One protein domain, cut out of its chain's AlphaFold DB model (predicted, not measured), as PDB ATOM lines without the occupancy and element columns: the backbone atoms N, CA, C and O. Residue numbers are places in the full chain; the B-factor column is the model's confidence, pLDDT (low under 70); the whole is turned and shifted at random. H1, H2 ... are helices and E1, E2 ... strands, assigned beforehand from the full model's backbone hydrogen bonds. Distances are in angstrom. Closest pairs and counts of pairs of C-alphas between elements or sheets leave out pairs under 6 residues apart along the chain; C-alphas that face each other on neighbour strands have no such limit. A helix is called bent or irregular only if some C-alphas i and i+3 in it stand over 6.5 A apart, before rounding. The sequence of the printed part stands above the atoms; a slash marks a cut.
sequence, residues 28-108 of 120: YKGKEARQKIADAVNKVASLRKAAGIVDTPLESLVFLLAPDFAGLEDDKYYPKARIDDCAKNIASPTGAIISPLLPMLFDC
ATOM      1  N   TYR A  28       2.160  -5.320 -62.699       89.12
ATOM      2  CA  TYR A  28       0.757  -5.642 -62.922       89.12
ATOM      3  C   TYR A  28       0.084  -4.479 -63.634       89.12
ATOM      4  O   TYR A  28       0.303  -3.313 -63.285       89.12
ATOM      5  N   LYS A  29      -0.778  -4.792 -64.603       90.00
ATOM      6  CA  LYS A  29      -1.747  -3.810 -65.094       90.00
ATOM      7  C   LYS A  29      -2.727  -3.486 -63.965       90.00
ATOM      8  O   LYS A  29      -3.046  -4.365 -63.170       90.00
ATOM      9  N   GLY A  30      -3.225  -2.257 -63.886       87.88
ATOM     10  CA  GLY A  30      -4.039  -1.779 -62.768       87.88
ATOM     11  C   GLY A  30      -5.247  -2.657 -62.464       87.88
ATOM     12  O   GLY A  30      -5.502  -2.960 -61.304       87.88
ATOM     13  N   LYS A  31      -5.904  -3.185 -63.502       88.44
ATOM     14  CA  LYS A  31      -6.995  -4.155 -63.337       88.44
ATOM     15  C   LYS A  31      -6.555  -5.443 -62.628       88.44
ATOM     16  O   LYS A  31      -7.273  -5.963 -61.780       88.44
ATOM     17  N   GLU A  32      -5.380  -5.964 -62.973       90.38
ATOM     18  CA  GLU A  32      -4.809  -7.152 -62.329       90.38
ATOM     19  C   GLU A  32      -4.362  -6.838 -60.897       90.38
ATOM     20  O   GLU A  32      -4.660  -7.594 -59.976       90.38
ATOM     21  N   ALA A  33      -3.732  -5.681 -60.689       89.62
ATOM     22  CA  ALA A  33      -3.372  -5.190 -59.365       89.62
ATOM     23  C   ALA A  33      -4.605  -5.060 -58.453       89.62
ATOM     24  O   ALA A  33      -4.579  -5.514 -57.310       89.62
ATOM     25  N   ARG A  34      -5.715  -4.515 -58.972       89.44
ATOM     26  CA  ARG A  34      -6.986  -4.381 -58.248       89.44
ATOM     27  C   ARG A  34      -7.540  -5.743 -57.849       89.44
ATOM     28  O   ARG A  34      -7.952  -5.915 -56.703       89.44
ATOM     29  N   GLN A  35      -7.484  -6.721 -58.754       90.56
ATOM     30  CA  GLN A  35      -7.900  -8.090 -58.454       90.56
ATOM     31  C   GLN A  35      -7.053  -8.710 -57.335       90.56
ATOM     32  O   GLN A  35      -7.606  -9.297 -56.412       90.56
ATOM     33  N   LYS A  36      -5.728  -8.525 -57.351       90.69
ATOM     34  CA  LYS A  36      -4.829  -9.036 -56.299       90.69
ATOM     35  C   LYS A  36      -5.165  -8.474 -54.917       90.69
ATOM     36  O   LYS A  36      -5.179  -9.224 -53.940       90.69
ATOM     37  N   ILE A  37      -5.457  -7.175 -54.833       88.56
ATOM     38  CA  ILE A  37      -5.892  -6.543 -53.580       88.56
ATOM     39  C   ILE A  37      -7.256  -7.093 -53.148       88.56
ATOM     40  O   ILE A  37      -7.409  -7.479 -51.991       88.56
ATOM     41  N   ALA A  38      -8.216  -7.207 -54.070       88.12
ATOM     42  CA  ALA A  38      -9.529  -7.789 -53.785       88.12
ATOM     43  C   ALA A  38      -9.421  -9.221 -53.234       88.12
ATOM     44  O   ALA A  38     -10.064  -9.560 -52.243       88.12
ATOM     45  N   ASP A  39      -8.570 -10.054 -53.829       90.00
ATOM     46  CA  ASP A  39      -8.358 -11.434 -53.394       90.00
ATOM     47  C   ASP A  39      -7.763 -11.497 -51.975       90.00
ATOM     48  O   ASP A  39      -8.200 -12.304 -51.149       90.00
ATOM     49  N   ALA A  40      -6.807 -10.618 -51.653       87.88
ATOM     50  CA  ALA A  40      -6.224 -10.522 -50.314       87.88
ATOM     51  C   ALA A  40      -7.266 -10.126 -49.258       87.88
ATOM     52  O   ALA A  40      -7.361 -10.752 -48.202       87.88
ATOM     53  N   VAL A  41      -8.088  -9.129 -49.571       86.00
ATOM     54  CA  VAL A  41      -9.187  -8.641 -48.727       86.00
ATOM     55  C   VAL A  41     -10.230  -9.741 -48.497       86.00
ATOM     56  O   VAL A  41     -10.618 -10.010 -47.361       86.00
ATOM     57  N   ASN A  42     -10.637 -10.441 -49.557       85.69
ATOM     58  CA  ASN A  42     -11.599 -11.542 -49.481       85.69
ATOM     59  C   ASN A  42     -11.078 -12.708 -48.637       85.69
ATOM     60  O   ASN A  42     -11.841 -13.338 -47.896       85.69
ATOM     61  N   LYS A  43      -9.773 -12.991 -48.708       85.88
ATOM     62  CA  LYS A  43      -9.128 -13.986 -47.848       85.88
ATOM     63  C   LYS A  43      -9.243 -13.595 -46.376       85.88
ATOM     64  O   LYS A  43      -9.592 -14.443 -45.559       85.88
ATOM     65  N   VAL A  44      -9.006 -12.328 -46.042       84.88
ATOM     66  CA  VAL A  44      -9.162 -11.813 -44.674       84.88
ATOM     67  C   VAL A  44     -10.605 -11.944 -44.187       84.88
ATOM     68  O   VAL A  44     -10.835 -12.530 -43.130       84.88
ATOM     69  N   ALA A  45     -11.574 -11.467 -44.972       83.31
ATOM     70  CA  ALA A  45     -12.996 -11.572 -44.640       83.31
ATOM     71  C   ALA A  45     -13.416 -13.036 -44.405       83.31
ATOM     72  O   ALA A  45     -14.113 -13.359 -43.442       83.31
ATOM     73  N   SER A  46     -12.921 -13.953 -45.243       84.00
ATOM     74  CA  SER A  46     -13.176 -15.391 -45.103       84.00
ATOM     75  C   SER A  46     -12.588 -15.970 -43.814       84.00
ATOM     76  O   SER A  46     -13.254 -16.756 -43.140       84.00
ATOM     77  N   LEU A  47     -11.364 -15.576 -43.442       85.06
ATOM     78  CA  LEU A  47     -10.719 -16.011 -42.199       85.06
ATOM     79  C   LEU A  47     -11.460 -15.496 -40.962       85.06
ATOM     80  O   LEU A  47     -11.681 -16.260 -40.026       85.06
ATOM     81  N   ARG A  48     -11.894 -14.233 -40.970       84.12
ATOM     82  CA  ARG A  48     -12.680 -13.636 -39.878       84.12
ATOM     83  C   ARG A  48     -14.010 -14.350 -39.689       84.12
ATOM     84  O   ARG A  48     -14.334 -14.762 -38.576       84.12
ATOM     85  N   LYS A  49     -14.718 -14.609 -40.790       84.62
ATOM     86  CA  LYS A  49     -15.953 -15.398 -40.783       84.62
ATOM     87  C   LYS A  49     -15.730 -16.807 -40.226       84.62
ATOM     88  O   LYS A  49     -16.520 -17.266 -39.408       84.62
ATOM     89  N   ALA A  50     -14.655 -17.485 -40.636       85.38
ATOM     90  CA  ALA A  50     -14.306 -18.812 -40.122       85.38
ATOM     91  C   ALA A  50     -13.944 -18.796 -38.626       85.38
ATOM     92  O   ALA A  50     -14.219 -19.764 -37.921       85.38
ATOM     93  N   ALA A  51     -13.381 -17.691 -38.132       83.88
ATOM     94  CA  ALA A  51     -13.087 -17.467 -36.718       83.88
ATOM     95  C   ALA A  51     -14.316 -17.045 -35.883       83.88
ATOM     96  O   ALA A  51     -14.184 -16.821 -34.683       83.88
ATOM     97  N   GLY A  52     -15.503 -16.927 -36.492       85.38
ATOM     98  CA  GLY A  52     -16.727 -16.503 -35.805       85.38
ATOM     99  C   GLY A  52     -16.770 -15.010 -35.467       85.38
ATOM    100  O   GLY A  52     -17.575 -14.596 -34.635       85.38
ATOM    101  N   ILE A  53     -15.914 -14.199 -36.095       83.94
ATOM    102  CA  ILE A  53     -15.909 -12.746 -35.923       83.94
ATOM    103  C   ILE A  53     -17.075 -12.163 -36.725       83.94
ATOM    104  O   ILE A  53     -17.228 -12.447 -37.915       83.94
ATOM    105  N   VAL A  54     -17.903 -11.358 -36.061       82.06
ATOM    106  CA  VAL A  54     -19.002 -10.625 -36.697       82.06
ATOM    107  C   VAL A  54     -18.497  -9.239 -37.064       82.06
ATOM    108  O   VAL A  54     -18.240  -8.422 -36.181       82.06
ATOM    109  N   ASP A  55     -18.355  -8.990 -38.363       80.94
ATOM    110  CA  ASP A  55     -17.935  -7.687 -38.862       80.94
ATOM    111  C   ASP A  55     -19.047  -6.647 -38.693       80.94
ATOM    112  O   ASP A  55     -20.237  -6.920 -38.888       80.94
ATOM    113  N   THR A  56     -18.664  -5.418 -38.361       83.81
ATOM    114  CA  THR A  56     -19.607  -4.295 -38.360       83.81
ATOM    115  C   THR A  56     -20.059  -3.965 -39.795       83.81
ATOM    116  O   THR A  56     -19.371  -4.299 -40.768       83.81
ATOM    117  N   PRO A  57     -21.195  -3.263 -39.984       83.06
ATOM    118  CA  PRO A  57     -21.610  -2.814 -41.316       83.06
ATOM    119  C   PRO A  57     -20.546  -1.962 -42.023       83.06
ATOM    120  O   PRO A  57     -20.367  -2.070 -43.234       83.06
ATOM    121  N   LEU A  58     -19.806  -1.148 -41.260       80.00
ATOM    122  CA  LEU A  58     -18.714  -0.331 -41.785       80.00
ATOM    123  C   LEU A  58     -17.539  -1.197 -42.255       80.00
ATOM    124  O   LEU A  58     -17.005  -0.967 -43.332       80.00
ATOM    125  N   GLU A  59     -17.158  -2.215 -41.484       79.25
ATOM    126  CA  GLU A  59     -16.105  -3.162 -41.869       79.25
ATOM    127  C   GLU A  59     -16.482  -3.940 -43.125       79.25
ATOM    128  O   GLU A  59     -15.682  -4.034 -44.051       79.25
ATOM    129  N   SER A  60     -17.723  -4.420 -43.197       81.31
ATOM    130  CA  SER A  60     -18.258  -5.108 -44.377       81.31
ATOM    131  C   SER A  60     -18.160  -4.236 -45.632       81.31
ATOM    132  O   SER A  60     -17.769  -4.714 -46.698       81.31
ATOM    133  N   LEU A  61     -18.459  -2.940 -45.504       82.44
ATOM    134  CA  LEU A  61     -18.314  -1.972 -46.590       82.44
ATOM    135  C   LEU A  61     -16.844  -1.766 -46.981       82.44
ATOM    136  O   LEU A  61     -16.533  -1.675 -48.165       82.44
ATOM    137  N   VAL A  62     -15.937  -1.733 -46.005       79.81
ATOM    138  CA  VAL A  62     -14.492  -1.643 -46.257       79.81
ATOM    139  C   VAL A  62     -13.987  -2.870 -47.008       79.81
ATOM    140  O   VAL A  62     -13.246  -2.701 -47.969       79.81
ATOM    141  N   PHE A  63     -14.400  -4.086 -46.640       80.00
ATOM    142  CA  PHE A  63     -14.036  -5.295 -47.389       80.00
ATOM    143  C   PHE A  63     -14.570  -5.254 -48.830       80.00
ATOM    144  O   PHE A  63     -13.879  -5.675 -49.754       80.00
ATOM    145  N   LEU A  64     -15.771  -4.711 -49.039       82.94
ATOM    146  CA  LEU A  64     -16.370  -4.604 -50.368       82.94
ATOM    147  C   LEU A  64     -15.663  -3.570 -51.259       82.94
ATOM    148  O   LEU A  64     -15.449  -3.824 -52.441       82.94
ATOM    149  N   LEU A  65     -15.307  -2.415 -50.695       82.94
ATOM    150  CA  LEU A  65     -14.765  -1.264 -51.425       82.94
ATOM    151  C   LEU A  65     -13.237  -1.148 -51.349       82.94
ATOM    152  O   LEU A  65     -12.657  -0.231 -51.922       82.94
ATOM    153  N   ALA A  66     -12.554  -2.058 -50.652       77.38
ATOM    154  CA  ALA A  66     -11.096  -2.066 -50.537       77.38
ATOM    155  C   ALA A  66     -10.348  -1.924 -51.879       77.38
ATOM    156  O   ALA A  66      -9.363  -1.183 -51.918       77.38
ATOM    157  N   PRO A  67     -10.783  -2.566 -52.984       72.00
ATOM    158  CA  PRO A  67     -10.110  -2.413 -54.272       72.00
ATOM    159  C   PRO A  67     -10.249  -1.000 -54.858       72.00
ATOM    160  O   PRO A  67      -9.349  -0.546 -55.564       72.00
ATOM    161  N   ASP A  68     -11.341  -0.300 -54.540       79.25
ATOM    162  CA  ASP A  68     -11.576   1.087 -54.951       79.25
ATOM    163  C   ASP A  68     -10.781   2.059 -54.066       79.25
ATOM    164  O   ASP A  68     -10.170   3.005 -54.563       79.25
ATOM    165  N   PHE A  69     -10.698   1.782 -52.759       73.44
ATOM    166  CA  PHE A  69      -9.869   2.549 -51.820       73.44
ATOM    167  C   PHE A  69      -8.370   2.450 -52.111       73.44
ATOM    168  O   PHE A  69      -7.628   3.368 -51.775       73.44
ATOM    169  N   ALA A  70      -7.923   1.379 -52.770       74.06
ATOM    170  CA  ALA A  70      -6.537   1.229 -53.205       74.06
ATOM    171  C   ALA A  70      -6.120   2.251 -54.285       74.06
ATOM    172  O   ALA A  70      -4.935   2.348 -54.596       74.06
ATOM    173  N   GLY A  71      -7.067   3.002 -54.874       78.94
ATOM    174  CA  GLY A  71      -6.769   4.085 -55.818       78.94
ATOM    175  C   GLY A  71      -6.099   3.616 -57.113       78.94
ATOM    176  O   GLY A  71      -5.392   4.383 -57.763       78.94
ATOM    177  N   LEU A  72      -6.278   2.341 -57.468       84.25
ATOM    178  CA  LEU A  72      -5.677   1.740 -58.652       84.25
ATOM    179  C   LEU A  72      -6.470   2.131 -59.902       84.25
ATOM    180  O   LEU A  72      -7.676   1.904 -59.973       84.25
ATOM    181  N   GLU A  73      -5.789   2.673 -60.906       87.12
ATOM    182  CA  GLU A  73      -6.340   3.010 -62.219       87.12
ATOM    183  C   GLU A  73      -6.100   1.842 -63.179       87.12
ATOM    184  O   GLU A  73      -4.968   1.388 -63.337       87.12
ATOM    185  N   ASP A  74      -7.163   1.334 -63.811       86.12
ATOM    186  CA  ASP A  74      -7.144   0.057 -64.543       86.12
ATOM    187  C   ASP A  74      -6.169   0.014 -65.731       86.12
ATOM    188  O   ASP A  74      -5.710  -1.064 -66.128       86.12
ATOM    189  N   ASP A  75      -5.872   1.170 -66.313       84.56
ATOM    190  CA  ASP A  75      -5.031   1.367 -67.490       84.56
ATOM    191  C   ASP A  75      -3.556   1.644 -67.160       84.56
ATOM    192  O   ASP A  75      -2.712   1.557 -68.056       84.56
ATOM    193  N   LYS A  76      -3.220   1.900 -65.891       86.44
ATOM    194  CA  LYS A  76      -1.841   2.134 -65.437       86.44
ATOM    195  C   LYS A  76      -1.122   0.841 -65.064       86.44
ATOM    196  O   LYS A  76      -1.731  -0.215 -64.918       86.44
ATOM    197  N   TYR A  77       0.197   0.927 -64.905       88.56
ATOM    198  CA  TYR A  77       1.037  -0.190 -64.474       88.56
ATOM    199  C   TYR A  77       1.642   0.076 -63.099       88.56
ATOM    200  O   TYR A  77       2.095   1.182 -62.797       88.56
ATOM    201  N   TYR A  78       1.677  -0.970 -62.280       88.12
ATOM    202  CA  TYR A  78       2.136  -0.932 -60.896       88.12
ATOM    203  C   TYR A  78       3.212  -2.000 -60.688       88.12
ATOM    204  O   TYR A  78       3.041  -3.115 -61.184       88.12
ATOM    205  N   PRO A  79       4.303  -1.732 -59.950       88.31
ATOM    206  CA  PRO A  79       5.305  -2.754 -59.664       88.31
ATOM    207  C   PRO A  79       4.701  -3.938 -58.917       88.31
ATOM    208  O   PRO A  79       4.091  -3.748 -57.860       88.31
ATOM    209  N   LYS A  80       4.931  -5.158 -59.420       89.50
ATOM    210  CA  LYS A  80       4.457  -6.403 -58.798       89.50
ATOM    211  C   LYS A  80       4.866  -6.467 -57.337       89.50
ATOM    212  O   LYS A  80       4.007  -6.632 -56.488       89.50
ATOM    213  N   ALA A  81       6.134  -6.181 -57.037       86.06
ATOM    214  CA  ALA A  81       6.652  -6.191 -55.671       86.06
ATOM    215  C   ALA A  81       5.849  -5.303 -54.701       86.06
ATOM    216  O   ALA A  81       5.599  -5.722 -53.576       86.06
ATOM    217  N   ARG A  82       5.399  -4.107 -55.124       86.81
ATOM    218  CA  ARG A  82       4.582  -3.223 -54.269       86.81
ATOM    219  C   ARG A  82       3.168  -3.771 -54.064       86.81
ATOM    220  O   ARG A  82       2.646  -3.703 -52.956       86.81
ATOM    221  N   ILE A  83       2.558  -4.309 -55.118       89.44
ATOM    222  CA  ILE A  83       1.219  -4.911 -55.049       89.44
ATOM    223  C   ILE A  83       1.233  -6.188 -54.210       89.44
ATOM    224  O   ILE A  83       0.376  -6.358 -53.348       89.44
ATOM    225  N   ASP A  84       2.208  -7.063 -54.433       90.25
ATOM    226  CA  ASP A  84       2.342  -8.333 -53.726       90.25
ATOM    227  C   ASP A  84       2.645  -8.105 -52.238       90.25
ATOM    228  O   ASP A  84       2.060  -8.779 -51.391       90.25
ATOM    229  N   ASP A  85       3.500  -7.130 -51.898       87.56
ATOM    230  CA  ASP A  85       3.764  -6.765 -50.501       87.56
ATOM    231  C   ASP A  85       2.513  -6.192 -49.822       87.56
ATOM    232  O   ASP A  85       2.143  -6.626 -48.733       87.56
ATOM    233  N   CYS A  86       1.781  -5.309 -50.508       87.81
ATOM    234  CA  CYS A  86       0.504  -4.796 -50.014       87.81
ATOM    235  C   CYS A  86      -0.513  -5.921 -49.763       87.81
ATOM    236  O   CYS A  86      -1.064  -6.042 -48.668       87.81
ATOM    237  N   ALA A  87      -0.726  -6.792 -50.752       88.69
ATOM    238  CA  ALA A  87      -1.627  -7.932 -50.642       88.69
ATOM    239  C   ALA A  87      -1.222  -8.867 -49.489       88.69
ATOM    240  O   ALA A  87      -2.077  -9.368 -48.758       88.69
ATOM    241  N   LYS A  88       0.082  -9.075 -49.285       86.81
ATOM    242  CA  LYS A  88       0.615  -9.865 -48.172       86.81
ATOM    243  C   LYS A  88       0.368  -9.201 -46.817       86.81
ATOM    244  O   LYS A  88      -0.002  -9.904 -45.877       86.81
ATOM    245  N   ASN A  89       0.543  -7.886 -46.715       84.38
ATOM    246  CA  ASN A  89       0.303  -7.132 -45.485       84.38
ATOM    247  C   ASN A  89      -1.181  -7.158 -45.101       84.38
ATOM    248  O   ASN A  89      -1.502  -7.446 -43.946       84.38
ATOM    249  N   ILE A  90      -2.078  -6.992 -46.077       84.69
ATOM    250  CA  ILE A  90      -3.530  -7.164 -45.906       84.69
ATOM    251  C   ILE A  90      -3.843  -8.582 -45.422       84.69
ATOM    252  O   ILE A  90      -4.493  -8.759 -44.398       84.69
ATOM    253  N   ALA A  91      -3.344  -9.603 -46.122       82.62
ATOM    254  CA  ALA A  91      -3.612 -11.009 -45.813       82.62
ATOM    255  C   ALA A  91      -2.852 -11.547 -44.583       82.62
ATOM    256  O   ALA A  91      -2.888 -12.755 -44.322       82.62
ATOM    257  N   SER A  92      -2.138 -10.691 -43.852       79.31
ATOM    258  CA  SER A  92      -1.410 -11.080 -42.650       79.31
ATOM    259  C   SER A  92      -2.376 -11.487 -41.522       79.31
ATOM    260  O   SER A  92      -3.523 -11.037 -41.489       79.31
ATOM    261  N   PRO A  93      -1.934 -12.307 -40.548       72.00
ATOM    262  CA  PRO A  93      -2.742 -12.622 -39.367       72.00
ATOM    263  C   PRO A  93      -3.188 -11.361 -38.619       72.00
ATOM    264  O   PRO A  93      -4.304 -11.288 -38.115       72.00
ATOM    265  N   THR A  94      -2.333 -10.339 -38.613       68.44
ATOM    266  CA  THR A  94      -2.639  -9.014 -38.082       68.44
ATOM    267  C   THR A  94      -3.800  -8.364 -38.841       68.44
ATOM    268  O   THR A  94      -4.715  -7.855 -38.203       68.44
ATOM    269  N   GLY A  95      -3.841  -8.452 -40.173       66.19
ATOM    270  CA  GLY A  95      -4.975  -7.975 -40.978       66.19
ATOM    271  C   GLY A  95      -6.269  -8.757 -40.758       66.19
ATOM    272  O   GLY A  95      -7.353  -8.192 -40.853       66.19
ATOM    273  N   ALA A  96      -6.180 -10.035 -40.380       67.94
ATOM    274  CA  ALA A  96      -7.341 -10.820 -39.959       67.94
ATOM    275  C   ALA A  96      -7.897 -10.401 -38.597       67.94
ATOM    276  O   ALA A  96      -9.114 -10.393 -38.409       67.94
ATOM    277  N   ILE A  97      -7.039 -10.024 -37.655       67.44
ATOM    278  CA  ILE A  97      -7.455  -9.709 -36.285       67.44
ATOM    279  C   ILE A  97      -7.897  -8.244 -36.157       67.44
ATOM    280  O   ILE A  97      -8.910  -7.964 -35.516       67.44
ATOM    281  N   ILE A  98      -7.186  -7.307 -36.784       65.44
ATOM    282  CA  ILE A  98      -7.500  -5.878 -36.705       65.44
ATOM    283  C   ILE A  98      -8.643  -5.559 -37.674       65.44
ATOM    284  O   ILE A  98      -8.504  -5.753 -38.877       65.44
ATOM    285  N   SER A  99      -9.758  -5.016 -37.177       57.44
ATOM    286  CA  SER A  99     -10.654  -4.228 -38.026       57.44
ATOM    287  C   SER A  99     -10.403  -2.740 -37.812       57.44
ATOM    288  O   SER A  99     -10.306  -2.317 -36.659       57.44
ATOM    289  N   PRO A 100     -10.241  -1.922 -38.875       65.12
ATOM    290  CA  PRO A 100     -10.565  -2.127 -40.295       65.12
ATOM    291  C   PRO A 100      -9.329  -2.297 -41.207       65.12
ATOM    292  O   PRO A 100      -8.232  -1.893 -40.853       65.12
ATOM    293  N   LEU A 101      -9.515  -2.812 -42.431       68.38
ATOM    294  CA  LEU A 101      -8.456  -2.908 -43.456       68.38
ATOM    295  C   LEU A 101      -8.000  -1.555 -44.038       68.38
ATOM    296  O   LEU A 101      -6.964  -1.492 -44.695       68.38
ATOM    297  N   LEU A 102      -8.761  -0.479 -43.808       65.56
ATOM    298  CA  LEU A 102      -8.485   0.865 -44.338       65.56
ATOM    299  C   LEU A 102      -7.048   1.351 -44.075       65.56
ATOM    300  O   LEU A 102      -6.401   1.753 -45.037       65.56
ATOM    301  N   PRO A 103      -6.503   1.297 -42.842       68.94
ATOM    302  CA  PRO A 103      -5.135   1.736 -42.579       68.94
ATOM    303  C   PRO A 103      -4.106   0.925 -43.371       68.94
ATOM    304  O   PRO A 103      -3.177   1.503 -43.914       68.94
ATOM    305  N   MET A 104      -4.315  -0.389 -43.522       68.19
ATOM    306  CA  MET A 104      -3.414  -1.241 -44.307       68.19
ATOM    307  C   MET A 104      -3.445  -0.879 -45.791       68.19
ATOM    308  O   MET A 104      -2.400  -0.857 -46.429       68.19
ATOM    309  N   LEU A 105      -4.624  -0.557 -46.331       67.81
ATOM    310  CA  LEU A 105      -4.771  -0.095 -47.713       67.81
ATOM    311  C   LEU A 105      -4.113   1.274 -47.935       67.81
ATOM    312  O   LEU A 105      -3.493   1.474 -48.973       67.81
ATOM    313  N   PHE A 106      -4.211   2.196 -46.970       66.56
ATOM    314  CA  PHE A 106      -3.550   3.505 -47.042       66.56
ATOM    315  C   PHE A 106      -2.029   3.426 -46.858       66.56
ATOM    316  O   PHE A 106      -1.305   4.197 -47.489       66.56
ATOM    317  N   ASP A 107      -1.538   2.493 -46.040       71.81
ATOM    318  CA  ASP A 107      -0.102   2.233 -45.882       71.81
ATOM    319  C   ASP A 107       0.511   1.599 -47.139       71.81
ATOM    320  O   ASP A 107       1.715   1.719 -47.392       71.81
ATOM    321  N   CYS A 108      -0.308   0.966 -47.982       76.12
ATOM    322  CA  CYS A 108       0.133   0.551 -49.298       76.12
ATOM    323  C   CYS A 108       0.381   1.785 -50.181       76.12
ATOM    324  O   CYS A 108      -0.531   2.358 -50.769       76.12
TER     325      CYS A 108
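This is residues 28 to 108 of the 120 residues of an uncharacterized protein of Leptospira stimsonii (UniProt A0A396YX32). A small four-helix bundle is built along the long helix H1, with H2 and H3 on two sides of it and short H5 opposite H1, bridging H2 and H3. Short H4 packs on H1 near its C-terminal end, while at the other end of the bundle residues 28 to 29 pair antiparallel with residues 77 to 78 of E1. The 81 printed residues hold five named helices and one named strand, in the order H1, H2, E1, H3, H4, H5; the class is mostly helix. The whole is compact, with a radius of gyration of the C-alphas of 12.1 A, yet elongated, spanning 37 by 21 by 19 A.

H1, residues 30 to 50, measures 30.1 A from C-alpha 30 at (-4.039, -1.779, -62.768) to C-alpha 50 at (-14.306, -18.812, -40.122). H2 is residues 57 to 69, 16.6 A, and is irregular: C-alphas 64 and 67 are 7.7 A apart. E1 is residues 77 to 79, H3 residues 80 to 90, 15.2 A, and H4 residues 93 to 97. H5, residues 102 to 107, ends with C-alpha 107 at (-0.102, 2.233, -45.882).

H1, the hub, touches H3 at a shallow tilt of 19 degrees, the same way; their closest C-alphas, Ala 40 and Ala 87, are 5.3 A apart. H1 and H2 form a helical hairpin at a shallow tilt of 21 degrees, and residues 63 to 68 of H2 alone touch H1, closest at the C-alphas of Arg 34 and Pro 67, 5.4 A. Residues 44 to 48 of H1 alone touch H4, with the closest C-alphas, Val 44 and Ala 96, at 5.2 A. H5 touches H3, closest at the C-alphas of Ile 90 and Met 104, 6.1 A, and H2, closest at those of Val 62 and Leu 102, 6.8 A. H1 and H5 are apart, as are H2 and H3. E1 pairs with no named strand. Every O i to N i+4 pair is within hydrogen-bond range in H1, H3, H4 and H5; in H2, 7 of 9 are.

The C-alphas farthest apart, Gly 52 and Asp 75, are 38.2 A apart. The printed part has no cut, and no link is long. Mean pLDDT of the printed part is 81.4, and residues 94 to 106 are under 70.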